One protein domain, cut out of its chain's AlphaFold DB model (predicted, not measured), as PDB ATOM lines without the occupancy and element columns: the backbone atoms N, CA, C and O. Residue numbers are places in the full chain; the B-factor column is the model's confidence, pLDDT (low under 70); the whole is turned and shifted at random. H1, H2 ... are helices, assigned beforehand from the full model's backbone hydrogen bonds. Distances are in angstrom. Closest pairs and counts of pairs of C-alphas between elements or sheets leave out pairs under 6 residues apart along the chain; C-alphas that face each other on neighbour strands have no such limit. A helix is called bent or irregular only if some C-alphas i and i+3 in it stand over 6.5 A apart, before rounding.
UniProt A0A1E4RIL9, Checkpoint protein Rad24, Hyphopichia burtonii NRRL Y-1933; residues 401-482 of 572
ATOM      1  N   PRO A 401      32.396 -26.385 -16.218       80.00
ATOM      2  CA  PRO A 401      33.715 -26.970 -16.459       80.00
ATOM      3  C   PRO A 401      33.660 -28.347 -17.111       80.00
ATOM      4  O   PRO A 401      32.972 -29.260 -16.648       80.00
ATOM      5  N   ARG A 402      34.494 -28.564 -18.131       81.00
ATOM      6  CA  ARG A 402      34.655 -29.901 -18.732       81.00
ATOM      7  C   ARG A 402      35.382 -30.919 -17.839       81.00
ATOM      8  O   ARG A 402      35.412 -32.101 -18.184       81.00
ATOM      9  N   GLN A 403      35.969 -30.477 -16.721       79.50
ATOM     10  CA  GLN A 403      36.804 -31.290 -15.828       79.50
ATOM     11  C   GLN A 403      36.071 -32.530 -15.294       79.50
ATOM     12  O   GLN A 403      36.643 -33.614 -15.261       79.50
ATOM     13  N   PHE A 404      34.781 -32.412 -14.975       69.50
ATOM     14  CA  PHE A 404      33.961 -33.516 -14.460       69.50
ATOM     15  C   PHE A 404      33.815 -34.659 -15.464       69.50
ATOM     16  O   PHE A 404      34.044 -35.824 -15.145       69.50
ATOM     17  N   LYS A 405      33.548 -34.324 -16.732       72.19
ATOM     18  CA  LYS A 405      33.534 -35.307 -17.822       72.19
ATOM     19  C   LYS A 405      34.912 -35.910 -18.073       72.19
ATOM     20  O   LYS A 405      35.002 -37.094 -18.384       72.19
ATOM     21  N   MET A 406      35.973 -35.111 -17.939       80.00
ATOM     22  CA  MET A 406      37.350 -35.602 -18.024       80.00
ATOM     23  C   MET A 406      37.629 -36.639 -16.936       80.00
ATOM     24  O   MET A 406      38.167 -37.696 -17.248       80.00
ATOM     25  N   MET A 407      37.197 -36.380 -15.700       76.44
ATOM     26  CA  MET A 407      37.355 -37.306 -14.582       76.44
ATOM     27  C   MET A 407      36.512 -38.578 -14.757       76.44
ATOM     28  O   MET A 407      37.030 -39.671 -14.540       76.44
ATOM     29  N   LYS A 408      35.259 -38.477 -15.234       74.38
ATOM     30  CA  LYS A 408      34.415 -39.654 -15.527       74.38
ATOM     31  C   LYS A 408      35.034 -40.548 -16.607       74.38
ATOM     32  O   LYS A 408      35.183 -41.748 -16.396       74.38
ATOM     33  N   GLU A 409      35.475 -39.976 -17.729       77.00
ATOM     34  CA  GLU A 409      36.156 -40.738 -18.791       77.00
ATOM     35  C   GLU A 409      37.526 -41.283 -18.341       77.00
ATOM     36  O   GLU A 409      37.910 -42.388 -18.730       77.00
ATOM     37  N   PHE A 410      38.252 -40.562 -17.479       81.00
ATOM     38  CA  PHE A 410      39.494 -41.044 -16.869       81.00
ATOM     39  C   PHE A 410      39.251 -42.254 -15.956       81.00
ATOM     40  O   PHE A 410      39.904 -43.281 -16.133       81.00
ATOM     41  N   ASN A 411      38.289 -42.169 -15.032       78.12
ATOM     42  CA  ASN A 411      37.936 -43.255 -14.115       78.12
ATOM     43  C   ASN A 411      37.415 -44.481 -14.871       78.12
ATOM     44  O   ASN A 411      37.880 -45.592 -14.622       78.12
ATOM     45  N   ARG A 412      36.560 -44.278 -15.880       81.62
ATOM     46  CA  ARG A 412      36.135 -45.328 -16.812       81.62
ATOM     47  C   ARG A 412      37.339 -46.019 -17.468       81.62
ATOM     48  O   ARG A 412      37.478 -47.236 -17.379       81.62
ATOM     49  N   THR A 413      38.241 -45.249 -18.080       82.56
ATOM     50  CA  THR A 413      39.455 -45.771 -18.741       82.56
ATOM     51  C   THR A 413      40.347 -46.539 -17.754       82.56
ATOM     52  O   THR A 413      40.864 -47.610 -18.073       82.56
ATOM     53  N   LYS A 414      40.509 -46.015 -16.532       82.69
ATOM     54  CA  LYS A 414      41.270 -46.618 -15.427       82.69
ATOM     55  C   LYS A 414      40.652 -47.947 -14.977       82.69
ATOM     56  O   LYS A 414      41.394 -48.908 -14.779       82.69
ATOM     57  N   ASN A 415      39.325 -48.036 -14.891       82.06
ATOM     58  CA  ASN A 415      38.602 -49.258 -14.532       82.06
ATOM     59  C   ASN A 415      38.633 -50.309 -15.654       82.06
ATOM     60  O   ASN A 415      38.891 -51.480 -15.374       82.06
ATOM     61  N   GLU A 416      38.479 -49.918 -16.924       82.62
ATOM     62  CA  GLU A 416      38.670 -50.827 -18.069       82.62
ATOM     63  C   GLU A 416      40.088 -51.437 -18.071       82.62
ATOM     64  O   GLU A 416      40.247 -52.650 -18.222       82.62
ATOM     65  N   ILE A 417      41.125 -50.628 -17.811       85.25
ATOM     66  CA  ILE A 417      42.522 -51.091 -17.752       85.25
ATOM     67  C   ILE A 417      42.790 -51.964 -16.514       85.25
ATOM     68  O   ILE A 417      43.474 -52.981 -16.632       85.25
ATOM     69  N   ARG A 418      42.221 -51.639 -15.344       83.94
ATOM     70  CA  ARG A 418      42.283 -52.500 -14.144       83.94
ATOM     71  C   ARG A 418      41.630 -53.860 -14.374       83.94
ATOM     72  O   ARG A 418      42.193 -54.878 -13.980       83.94
ATOM     73  N   ASN A 419      40.477 -53.895 -15.040       84.12
ATOM     74  CA  ASN A 419      39.807 -55.146 -15.386       84.12
ATOM     75  C   ASN A 419      40.650 -55.984 -16.358       84.12
ATOM     76  O   ASN A 419      40.806 -57.184 -16.142       84.12
ATOM     77  N   TYR A 420      41.282 -55.364 -17.359       86.12
ATOM     78  CA  TYR A 420      42.256 -56.056 -18.205       86.12
ATOM     79  C   TYR A 420      43.455 -56.595 -17.397       86.12
ATOM     80  O   TYR A 420      43.830 -57.757 -17.550       86.12
ATOM     81  N   GLN A 421      44.019 -55.801 -16.480       85.06
ATOM     82  CA  GLN A 421      45.116 -56.234 -15.605       85.06
ATOM     83  C   GLN A 421      44.717 -57.409 -14.691       85.06
ATOM     84  O   GLN A 421      45.549 -58.270 -14.422       85.06
ATOM     85  N   ARG A 422      43.463 -57.456 -14.215       83.06
ATOM     86  CA  ARG A 422      42.946 -58.508 -13.319       83.06
ATOM     87  C   ARG A 422      42.606 -59.809 -14.051       83.06
ATOM     88  O   ARG A 422      42.875 -60.879 -13.515       83.06
ATOM     89  N   TRP A 423      41.998 -59.719 -15.237       82.75
ATOM     90  CA  TRP A 423      41.371 -60.862 -15.921       82.75
ATOM     91  C   TRP A 423      42.096 -61.318 -17.193       82.75
ATOM     92  O   TRP A 423      42.013 -62.492 -17.566       82.75
ATOM     93  N   CYS A 424      42.802 -60.413 -17.874       80.31
ATOM     94  CA  CYS A 424      43.474 -60.691 -19.143       80.31
ATOM     95  C   CYS A 424      44.990 -60.882 -18.975       80.31
ATOM     96  O   CYS A 424      45.530 -61.839 -19.533       80.31
ATOM     97  N   ASN A 425      45.657 -60.033 -18.182       78.38
ATOM     98  CA  ASN A 425      47.106 -60.086 -17.968       78.38
ATOM     99  C   ASN A 425      47.507 -61.006 -16.793       78.38
ATOM    100  O   ASN A 425      47.454 -60.619 -15.626       78.38
ATOM    101  N   GLU A 426      48.002 -62.202 -17.116       71.31
ATOM    102  CA  GLU A 426      48.515 -63.191 -16.152       71.31
ATOM    103  C   GLU A 426      49.734 -62.696 -15.345       71.31
ATOM    104  O   GLU A 426      49.929 -63.107 -14.203       71.31
ATOM    105  N   LEU A 427      50.531 -61.777 -15.903       72.00
ATOM    106  CA  LEU A 427      51.728 -61.201 -15.273       72.00
ATOM    107  C   LEU A 427      51.416 -59.994 -14.367       72.00
ATOM    108  O   LEU A 427      52.319 -59.488 -13.699       72.00
ATOM    109  N   ARG A 428      50.154 -59.527 -14.331       73.38
ATOM    110  CA  ARG A 428      49.668 -58.383 -13.526       73.38
ATOM    111  C   ARG A 428      50.523 -57.109 -13.646       73.38
ATOM    112  O   ARG A 428      50.655 -56.354 -12.681       73.38
ATOM    113  N   GLU A 429      51.093 -56.851 -14.824       78.44
ATOM    114  CA  GLU A 429      52.025 -55.739 -15.047       78.44
ATOM    115  C   GLU A 429      51.419 -54.360 -14.737       78.44
ATOM    116  O   GLU A 429      50.203 -54.171 -14.754       78.44
ATOM    117  N   ASN A 430      52.277 -53.370 -14.464       82.75
ATOM    118  CA  ASN A 430      51.824 -52.017 -14.145       82.75
ATOM    119  C   ASN A 430      51.164 -51.310 -15.350       82.75
ATOM    120  O   ASN A 430      51.358 -51.678 -16.510       82.75
ATOM    121  N   PHE A 431      50.411 -50.247 -15.059       80.69
ATOM    122  CA  PHE A 431      49.686 -49.448 -16.052       80.69
ATOM    123  C   PHE A 431      50.579 -48.930 -17.192       80.69
ATOM    124  O   PHE A 431      50.163 -48.921 -18.350       80.69
ATOM    125  N   GLN A 432      51.799 -48.483 -16.881       82.06
ATOM    126  CA  GLN A 432      52.724 -47.928 -17.868       82.06
ATOM    127  C   GLN A 432      53.185 -49.002 -18.859       82.06
ATOM    128  O   GLN A 432      53.133 -48.762 -20.064       82.06
ATOM    129  N   THR A 433      53.576 -50.183 -18.371       84.44
ATOM    130  CA  THR A 433      53.952 -51.325 -19.213       84.44
ATOM    131  C   THR A 433      52.754 -51.801 -20.029       84.44
ATOM    132  O   THR A 433      52.865 -51.888 -21.245       84.44
ATOM    133  N   LEU A 434      51.581 -51.974 -19.410       85.50
ATOM    134  CA  LEU A 434      50.341 -52.338 -20.104       85.50
ATOM    135  C   LEU A 434      49.988 -51.381 -21.250       85.50
ATOM    136  O   LEU A 434      49.644 -51.821 -22.341       85.50
ATOM    137  N   ASN A 435      50.086 -50.067 -21.039       82.44
ATOM    138  CA  ASN A 435      49.755 -49.076 -22.065       82.44
ATOM    139  C   ASN A 435      50.837 -48.956 -23.165       82.44
ATOM    140  O   ASN A 435      50.513 -48.532 -24.271       82.44
ATOM    141  N   LEU A 436      52.096 -49.320 -22.883       82.56
ATOM    142  CA  LEU A 436      53.208 -49.297 -23.850       82.56
ATOM    143  C   LEU A 436      53.387 -50.607 -24.629       82.56
ATOM    144  O   LEU A 436      53.815 -50.568 -25.780       82.56
ATOM    145  N   VAL A 437      53.109 -51.750 -24.002       83.50
ATOM    146  CA  VAL A 437      53.286 -53.085 -24.581       83.50
ATOM    147  C   VAL A 437      51.961 -53.549 -25.170       83.50
ATOM    148  O   VAL A 437      51.782 -53.487 -26.385       83.50
ATOM    149  N   ASP A 438      50.998 -53.923 -24.328       84.56
ATOM    150  CA  ASP A 438      49.715 -54.465 -24.780       84.56
ATOM    151  C   ASP A 438      48.889 -53.413 -25.529       84.56
ATOM    152  O   ASP A 438      48.412 -53.663 -26.631       84.56
ATOM    153  N   GLY A 439      48.796 -52.193 -24.997       84.00
ATOM    154  CA  GLY A 439      48.035 -51.093 -25.596       84.00
ATOM    155  C   GLY A 439      48.535 -50.613 -26.964       84.00
ATOM    156  O   GLY A 439      47.814 -49.859 -27.620       84.00
ATOM    157  N   TYR A 440      49.726 -51.045 -27.399       85.12
ATOM    158  CA  TYR A 440      50.311 -50.721 -28.703       85.12
ATOM    159  C   TYR A 440      50.496 -51.964 -29.589       85.12
ATOM    160  O   TYR A 440      49.934 -52.030 -30.685       85.12
ATOM    161  N   TYR A 441      51.230 -52.976 -29.113       88.56
ATOM    162  CA  TYR A 441      51.590 -54.141 -29.923       88.56
ATOM    163  C   TYR A 441      50.450 -55.149 -30.096       88.56
ATOM    164  O   TYR A 441      50.391 -55.780 -31.150       88.56
ATOM    165  N   VAL A 442      49.525 -55.313 -29.138       87.81
ATOM    166  CA  VAL A 442      48.369 -56.215 -29.342       87.81
ATOM    167  C   VAL A 442      47.488 -55.693 -30.490       87.81
ATOM    168  O   VAL A 442      47.273 -56.449 -31.442       87.81
ATOM    169  N   PRO A 443      47.085 -54.405 -30.530       89.06
ATOM    170  CA  PRO A 443      46.426 -53.824 -31.698       89.06
ATOM    171  C   PRO A 443      47.225 -53.976 -32.995       89.06
ATOM    172  O   PRO A 443      46.658 -54.382 -34.009       89.06
ATOM    173  N   GLU A 444      48.530 -53.691 -32.987       89.19
ATOM    174  CA  GLU A 444      49.365 -53.788 -34.192       89.19
ATOM    175  C   GLU A 444      49.432 -55.227 -34.739       89.19
ATOM    176  O   GLU A 444      49.240 -55.455 -35.938       89.19
ATOM    177  N   ILE A 445      49.650 -56.214 -33.867       89.06
ATOM    178  CA  ILE A 445      49.800 -57.625 -34.238       89.06
ATOM    179  C   ILE A 445      48.456 -58.221 -34.660       89.06
ATOM    180  O   ILE A 445      48.354 -58.765 -35.765       89.06
ATOM    181  N   PHE A 446      47.427 -58.126 -33.816       87.69
ATOM    182  CA  PHE A 446      46.159 -58.833 -34.019       87.69
ATOM    183  C   PHE A 446      45.304 -58.194 -35.121       87.69
ATOM    184  O   PHE A 446      44.636 -58.912 -35.870       87.69
ATOM    185  N   ASN A 447      45.382 -56.870 -35.319       89.75
ATOM    186  CA  ASN A 447      44.705 -56.232 -36.450       89.75
ATOM    187  C   ASN A 447      45.439 -56.426 -37.783       89.75
ATOM    188  O   ASN A 447      44.837 -56.185 -38.836       89.75
ATOM    189  N   SER A 448      46.706 -56.862 -37.770       90.69
ATOM    190  CA  SER A 448      47.499 -57.034 -38.988       90.69
ATOM    191  C   SER A 448      46.847 -58.012 -39.972       90.69
ATOM    192  O   SER A 448      46.304 -59.059 -39.604       90.69
ATOM    193  N   PHE A 449      46.975 -57.717 -41.269       88.06
ATOM    194  CA  PHE A 449      46.481 -58.599 -42.331       88.06
ATOM    195  C   PHE A 449      47.053 -60.022 -42.213       88.06
ATOM    196  O   PHE A 449      46.338 -61.000 -42.425       88.06
ATOM    197  N   LYS A 450      48.330 -60.148 -41.827       91.12
ATOM    198  CA  LYS A 450      49.020 -61.435 -41.663       91.12
ATOM    199  C   LYS A 450      48.409 -62.279 -40.541       91.12
ATOM    200  O   LYS A 450      48.290 -63.492 -40.709       91.12
ATOM    201  N   TYR A 451      48.016 -61.658 -39.428       88.44
ATOM    202  CA  TYR A 451      47.346 -62.349 -38.327       88.44
ATOM    203  C   TYR A 451      45.928 -62.773 -38.730       88.44
ATOM    204  O   TYR A 451      45.616 -63.966 -38.709       88.44
ATOM    205  N   LYS A 452      45.118 -61.826 -39.227       87.75
ATOM    206  CA  LYS A 452      43.734 -62.070 -39.676       87.75
ATOM    207  C   LYS A 452      43.619 -63.099 -40.808       87.75
ATOM    208  O   LYS A 452      42.632 -63.825 -40.885       87.75
ATOM    209  N   TYR A 453      44.621 -63.196 -41.682       88.44
ATOM    210  CA  TYR A 453      44.680 -64.231 -42.721       88.44
ATOM    211  C   TYR A 453      44.954 -65.633 -42.151       88.44
ATOM    212  O   TYR A 453      44.448 -66.617 -42.679       88.44
ATOM    213  N   LYS A 454      45.751 -65.737 -41.078       90.19
ATOM    214  CA  LYS A 454      46.164 -67.022 -40.492       90.19
ATOM    215  C   LYS A 454      45.153 -67.584 -39.486       90.19
ATOM    216  O   LYS A 454      45.002 -68.800 -39.420       90.19
ATOM    217  N   TYR A 455      44.493 -66.721 -38.713       82.81
ATOM    218  CA  TYR A 455      43.619 -67.118 -37.597       82.81
ATOM    219  C   TYR A 455      42.136 -66.764 -37.798       82.81
ATOM    220  O   TYR A 455      41.313 -67.065 -36.941       82.81
ATOM    221  N   GLY A 456      41.782 -66.164 -38.938       80.81
ATOM    222  CA  GLY A 456      40.440 -65.647 -39.196       80.81
ATOM    223  C   GLY A 456      40.256 -64.213 -38.694       80.81
ATOM    224  O   GLY A 456      41.154 -63.609 -38.110       80.81
ATOM    225  N   ARG A 457      39.079 -63.641 -38.966       75.31
ATOM    226  CA  ARG A 457      38.706 -62.299 -38.498       75.31
ATOM    227  C   ARG A 457      37.876 -62.413 -37.224       75.31
ATOM    228  O   ARG A 457      36.895 -63.152 -37.206       75.31
ATOM    229  N   SER A 458      38.262 -61.657 -36.207       74.50
ATOM    230  CA  SER A 458      37.446 -61.369 -35.031       74.50
ATOM    231  C   SER A 458      36.209 -60.536 -35.400       74.50
ATOM    232  O   SER A 458      36.121 -59.977 -36.498       74.50
ATOM    233  N   LYS A 459      35.232 -60.469 -34.486       78.44
ATOM    234  CA  LYS A 459      34.021 -59.649 -34.652       78.44
ATOM    235  C   LYS A 459      34.328 -58.155 -34.499       78.44
ATOM    236  O   LYS A 459      33.716 -57.339 -35.187       78.44
ATOM    237  N   TYR A 460      35.283 -57.831 -33.631       80.75
ATOM    238  CA  TYR A 460      35.762 -56.484 -33.355       80.75
ATOM    239  C   TYR A 460      37.274 -56.398 -33.611       80.75
ATOM    240  O   TYR A 460      37.981 -57.408 -33.603       80.75
ATOM    241  N   ASP A 461      37.768 -55.187 -33.854       84.31
ATOM    242  CA  ASP A 461      39.202 -54.896 -33.934       84.31
ATOM    243  C   ASP A 461      39.674 -54.350 -32.579       84.31
ATOM    244  O   ASP A 461      38.945 -53.586 -31.941       84.31
ATOM    245  N   TYR A 462      40.890 -54.711 -32.157       85.75
ATOM    246  CA  TYR A 462      41.504 -54.156 -30.946       85.75
ATOM    247  C   TYR A 462      41.829 -52.674 -31.181       85.75
ATOM    248  O   TYR A 462      42.659 -52.372 -32.041       85.75
ATOM    249  N   ASN A 463      41.223 -51.730 -30.454       85.38
ATOM    250  CA  ASN A 463      41.692 -50.335 -30.466       85.38
ATOM    251  C   ASN A 463      42.742 -50.142 -29.361       85.38
ATOM    252  O   ASN A 463      43.454 -51.070 -28.998       85.38
ATOM    253  N   ARG A 464      42.890 -48.931 -28.823       84.75
ATOM    254  CA  ARG A 464      43.757 -48.694 -27.664       84.75
ATOM    255  C   ARG A 464      43.163 -49.372 -26.418       84.75
ATOM    256  O   ARG A 464      41.949 -49.367 -26.232       84.75
ATOM    257  N   LEU A 465      44.023 -49.877 -25.532       84.25
ATOM    258  CA  LEU A 465      43.617 -50.382 -24.218       84.25
ATOM    259  C   LEU A 465      42.893 -49.283 -23.406       84.25
ATOM    260  O   LEU A 465      43.430 -48.188 -23.217       84.25
ATOM    261  N   GLY A 466      41.667 -49.566 -22.954       78.56
ATOM    262  CA  GLY A 466      40.760 -48.572 -22.358       78.56
ATOM    263  C   GLY A 466      40.000 -47.702 -23.377       78.56
ATOM    264  O   GLY A 466      39.501 -46.637 -23.026       78.56
ATOM    265  N   GLY A 467      39.939 -48.123 -24.644       80.56
ATOM    266  CA  GLY A 467      39.092 -47.534 -25.680       80.56
ATOM    267  C   GLY A 467      39.713 -46.392 -26.496       80.56
ATOM    268  O   GLY A 467      40.836 -45.922 -26.278       80.56
ATOM    269  N   LYS A 468      38.951 -45.944 -27.503       79.88
ATOM    270  CA  LYS A 468      39.303 -44.827 -28.399       79.88
ATOM    271  C   LYS A 468      39.271 -43.489 -27.650       79.88
ATOM    272  O   LYS A 468      38.395 -43.260 -26.822       79.88
ATOM    273  N   PHE A 469      40.159 -42.558 -28.014       78.38
ATOM    274  CA  PHE A 469      40.137 -41.196 -27.468       78.38
ATOM    275  C   PHE A 469      38.815 -40.477 -27.773       78.38
ATOM    276  O   PHE A 469      38.447 -40.293 -28.936       78.38
ATOM    277  N   ARG A 470      38.136 -40.014 -26.721       77.25
ATOM    278  CA  ARG A 470      36.894 -39.237 -26.804       77.25
ATOM    279  C   ARG A 470      37.193 -37.743 -26.697       77.25
ATOM    280  O   ARG A 470      38.027 -37.319 -25.902       77.25
ATOM    281  N   LYS A 471      36.507 -36.927 -27.504       79.56
ATOM    282  CA  LYS A 471      36.576 -35.461 -27.395       79.56
ATOM    283  C   LYS A 471      35.588 -34.992 -26.338       79.56
ATOM    284  O   LYS A 471      34.395 -35.258 -26.455       79.56
ATOM    285  N   ILE A 472      36.086 -34.267 -25.342       79.19
ATOM    286  CA  ILE A 472      35.282 -33.772 -24.227       79.19
ATOM    287  C   ILE A 472      35.001 -32.284 -24.433       79.19
ATOM    288  O   ILE A 472      35.915 -31.461 -24.515       79.19
ATOM    289  N   PHE A 473      33.715 -31.956 -24.523       76.25
ATOM    290  CA  PHE A 473      33.215 -30.599 -24.703       76.25
ATOM    291  C   PHE A 473      32.554 -30.105 -23.413       76.25
ATOM    292  O   PHE A 473      31.777 -30.840 -22.795       76.25
ATOM    293  N   ALA A 474      32.849 -28.856 -23.046       69.88
ATOM    294  CA  ALA A 474      32.099 -28.119 -22.035       69.88
ATOM    295  C   ALA A 474      30.631 -27.972 -22.466       69.88
ATOM    296  O   ALA A 474      30.337 -27.901 -23.664       69.88
ATOM    297  N   GLN A 475      29.726 -27.944 -21.492       64.75
ATOM    298  CA  GLN A 475      28.283 -27.863 -21.709       64.75
ATOM    299  C   GLN A 475      27.705 -26.571 -21.140       64.75
ATOM    300  O   GLN A 475      28.232 -25.991 -20.195       64.75
ATOM    301  N   ASP A 476      26.554 -26.192 -21.687       57.47
ATOM    302  CA  ASP A 476      25.715 -25.095 -21.197       57.47
ATOM    303  C   ASP A 476      24.815 -25.548 -20.012       57.47
ATOM    304  O   ASP A 476      23.899 -24.840 -19.593       57.47
ATOM    305  N   THR A 477      25.050 -26.764 -19.497       49.69
ATOM    306  CA  THR A 477      24.364 -27.422 -18.374       49.69
ATOM    307  C   THR A 477      25.343 -28.285 -17.581       49.69
ATOM    308  O   THR A 477      26.304 -28.811 -18.149       49.69
ATOM    309  N   ILE A 478      25.061 -28.491 -16.296       49.06
ATOM    310  CA  ILE A 478      25.787 -29.441 -15.444       49.06
ATOM    311  C   ILE A 478      25.605 -30.872 -16.005       49.06
ATOM    312  O   ILE A 478      24.499 -31.204 -16.449       49.06
ATOM    313  N   PRO A 479      26.656 -31.716 -16.058       48.03
ATOM    314  CA  PRO A 479      26.526 -33.117 -16.443       48.03
ATOM    315  C   PRO A 479      25.623 -33.875 -15.466       48.03
ATOM    316  O   PRO A 479      25.788 -33.760 -14.257       48.03
ATOM    317  N   ILE A 480      24.705 -34.685 -15.989       45.00
ATOM    318  CA  ILE A 480      23.894 -35.605 -15.186       45.00
ATOM    319  C   ILE A 480      24.491 -37.005 -15.333       45.00
ATOM    320  O   ILE A 480      24.932 -37.375 -16.424       45.00
ATOM    321  N   GLU A 481      24.487 -37.799 -14.263       43.47
ATOM    322  CA  GLU A 481      24.737 -39.232 -14.387       43.47
ATOM    323  C   GLU A 481      23.561 -39.925 -15.083       43.47
ATOM    324  O   GLU A 481      22.505 -40.168 -14.506       43.47
ATOM    325  N   GLU A 482      23.766 -40.231 -16.359       41.75
ATOM    326  CA  GLU A 482      23.134 -41.371 -17.016       41.75
ATOM    327  C   GLU A 482      23.782 -42.656 -16.474       41.75
ATOM    328  O   GLU A 482      24.991 -42.672 -16.190       41.75
TER     329      GLU A 482
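This is residues 401 to 482 of the 572 residues of the protein "Checkpoint protein Rad24" of Hyphopichia burtonii NRRL Y-1933 (UniProt A0A1E4RIL9). Four helices and a long tail make a loose, open V: the long helix H1 is one arm, the short helices H2 and H3 follow each other along the other arm, and H4 turns off at that arm's far tip. From H4 a tail with no named element, residues 456 to 482, runs back across the opening of the V, dips into it around residues 465 to 467, and goes on towards the first residues of H1, where its last residues fold back. The printed part has 82 residues with four named helices, in the order H1, H2, H3, H4, and no named strand; its class is all helix. The whole is loose, with a radius of gyration of the C-alphas of 16.0 A, and elongated, spanning 50 by 26 by 20 A.

The printed part begins at Pro 401. H1, residues 403 to 423, starts with C-alpha 403 at (36.804, -31.290, -15.828) and measures 29.9 A from first to last C-alpha. H2 is residues 431 to 436, 8.6 A long. H3 is residues 438 to 447, 12.8 A long, neither bent nor irregular, but only just: C-alphas 439 and 442 are 6.4 A apart. H4, residues 449 to 455, is 10.2 A long and ends with C-alpha 455 at (43.619, -67.118, -37.597). In the stretch after it, C-alpha 466 is at (40.760, -48.572, -22.358).

H1 and H2 are close but not clearly touching; their closest C-alphas, those of Ile 417 and Phe 431, are 7.5 A apart. The lines of H1 and H2 are about perpendicular, at 86 degrees. H2 and H3 meet only through their link and are near each other, with 6 pairs of C-alphas within 10 A. H3 and H4 are close but not clearly touching; their closest C-alphas, those of Ile 445 and Tyr 451, are 6.7 A apart. The lines of H3 and H4 are about perpendicular, at 80 degrees. H1 is apart from H3 and from H4, and H2 is apart from H4. In H1, H2 and H4 every O i to N i+4 pair is within hydrogen-bond range; in H3 5 of 6 are.

The C-alphas of Lys 454 and Asp 476 are the two farthest apart, at 50.5 A, while those of Pro 401 and Glu 482 are 17.9 A apart. The printed part has no cut. The links from H2 to H3 and from H3 to H4 are tight, one residue each, and the link from H1 to H2, seven residues, is short. The C-alphas of residues 456 to 482 lie 2 to 28 A from the mean of the C-alphas. The mean pLDDT of the printed part is 78.8, and residue 404 and residues 474 to 482 are under 70.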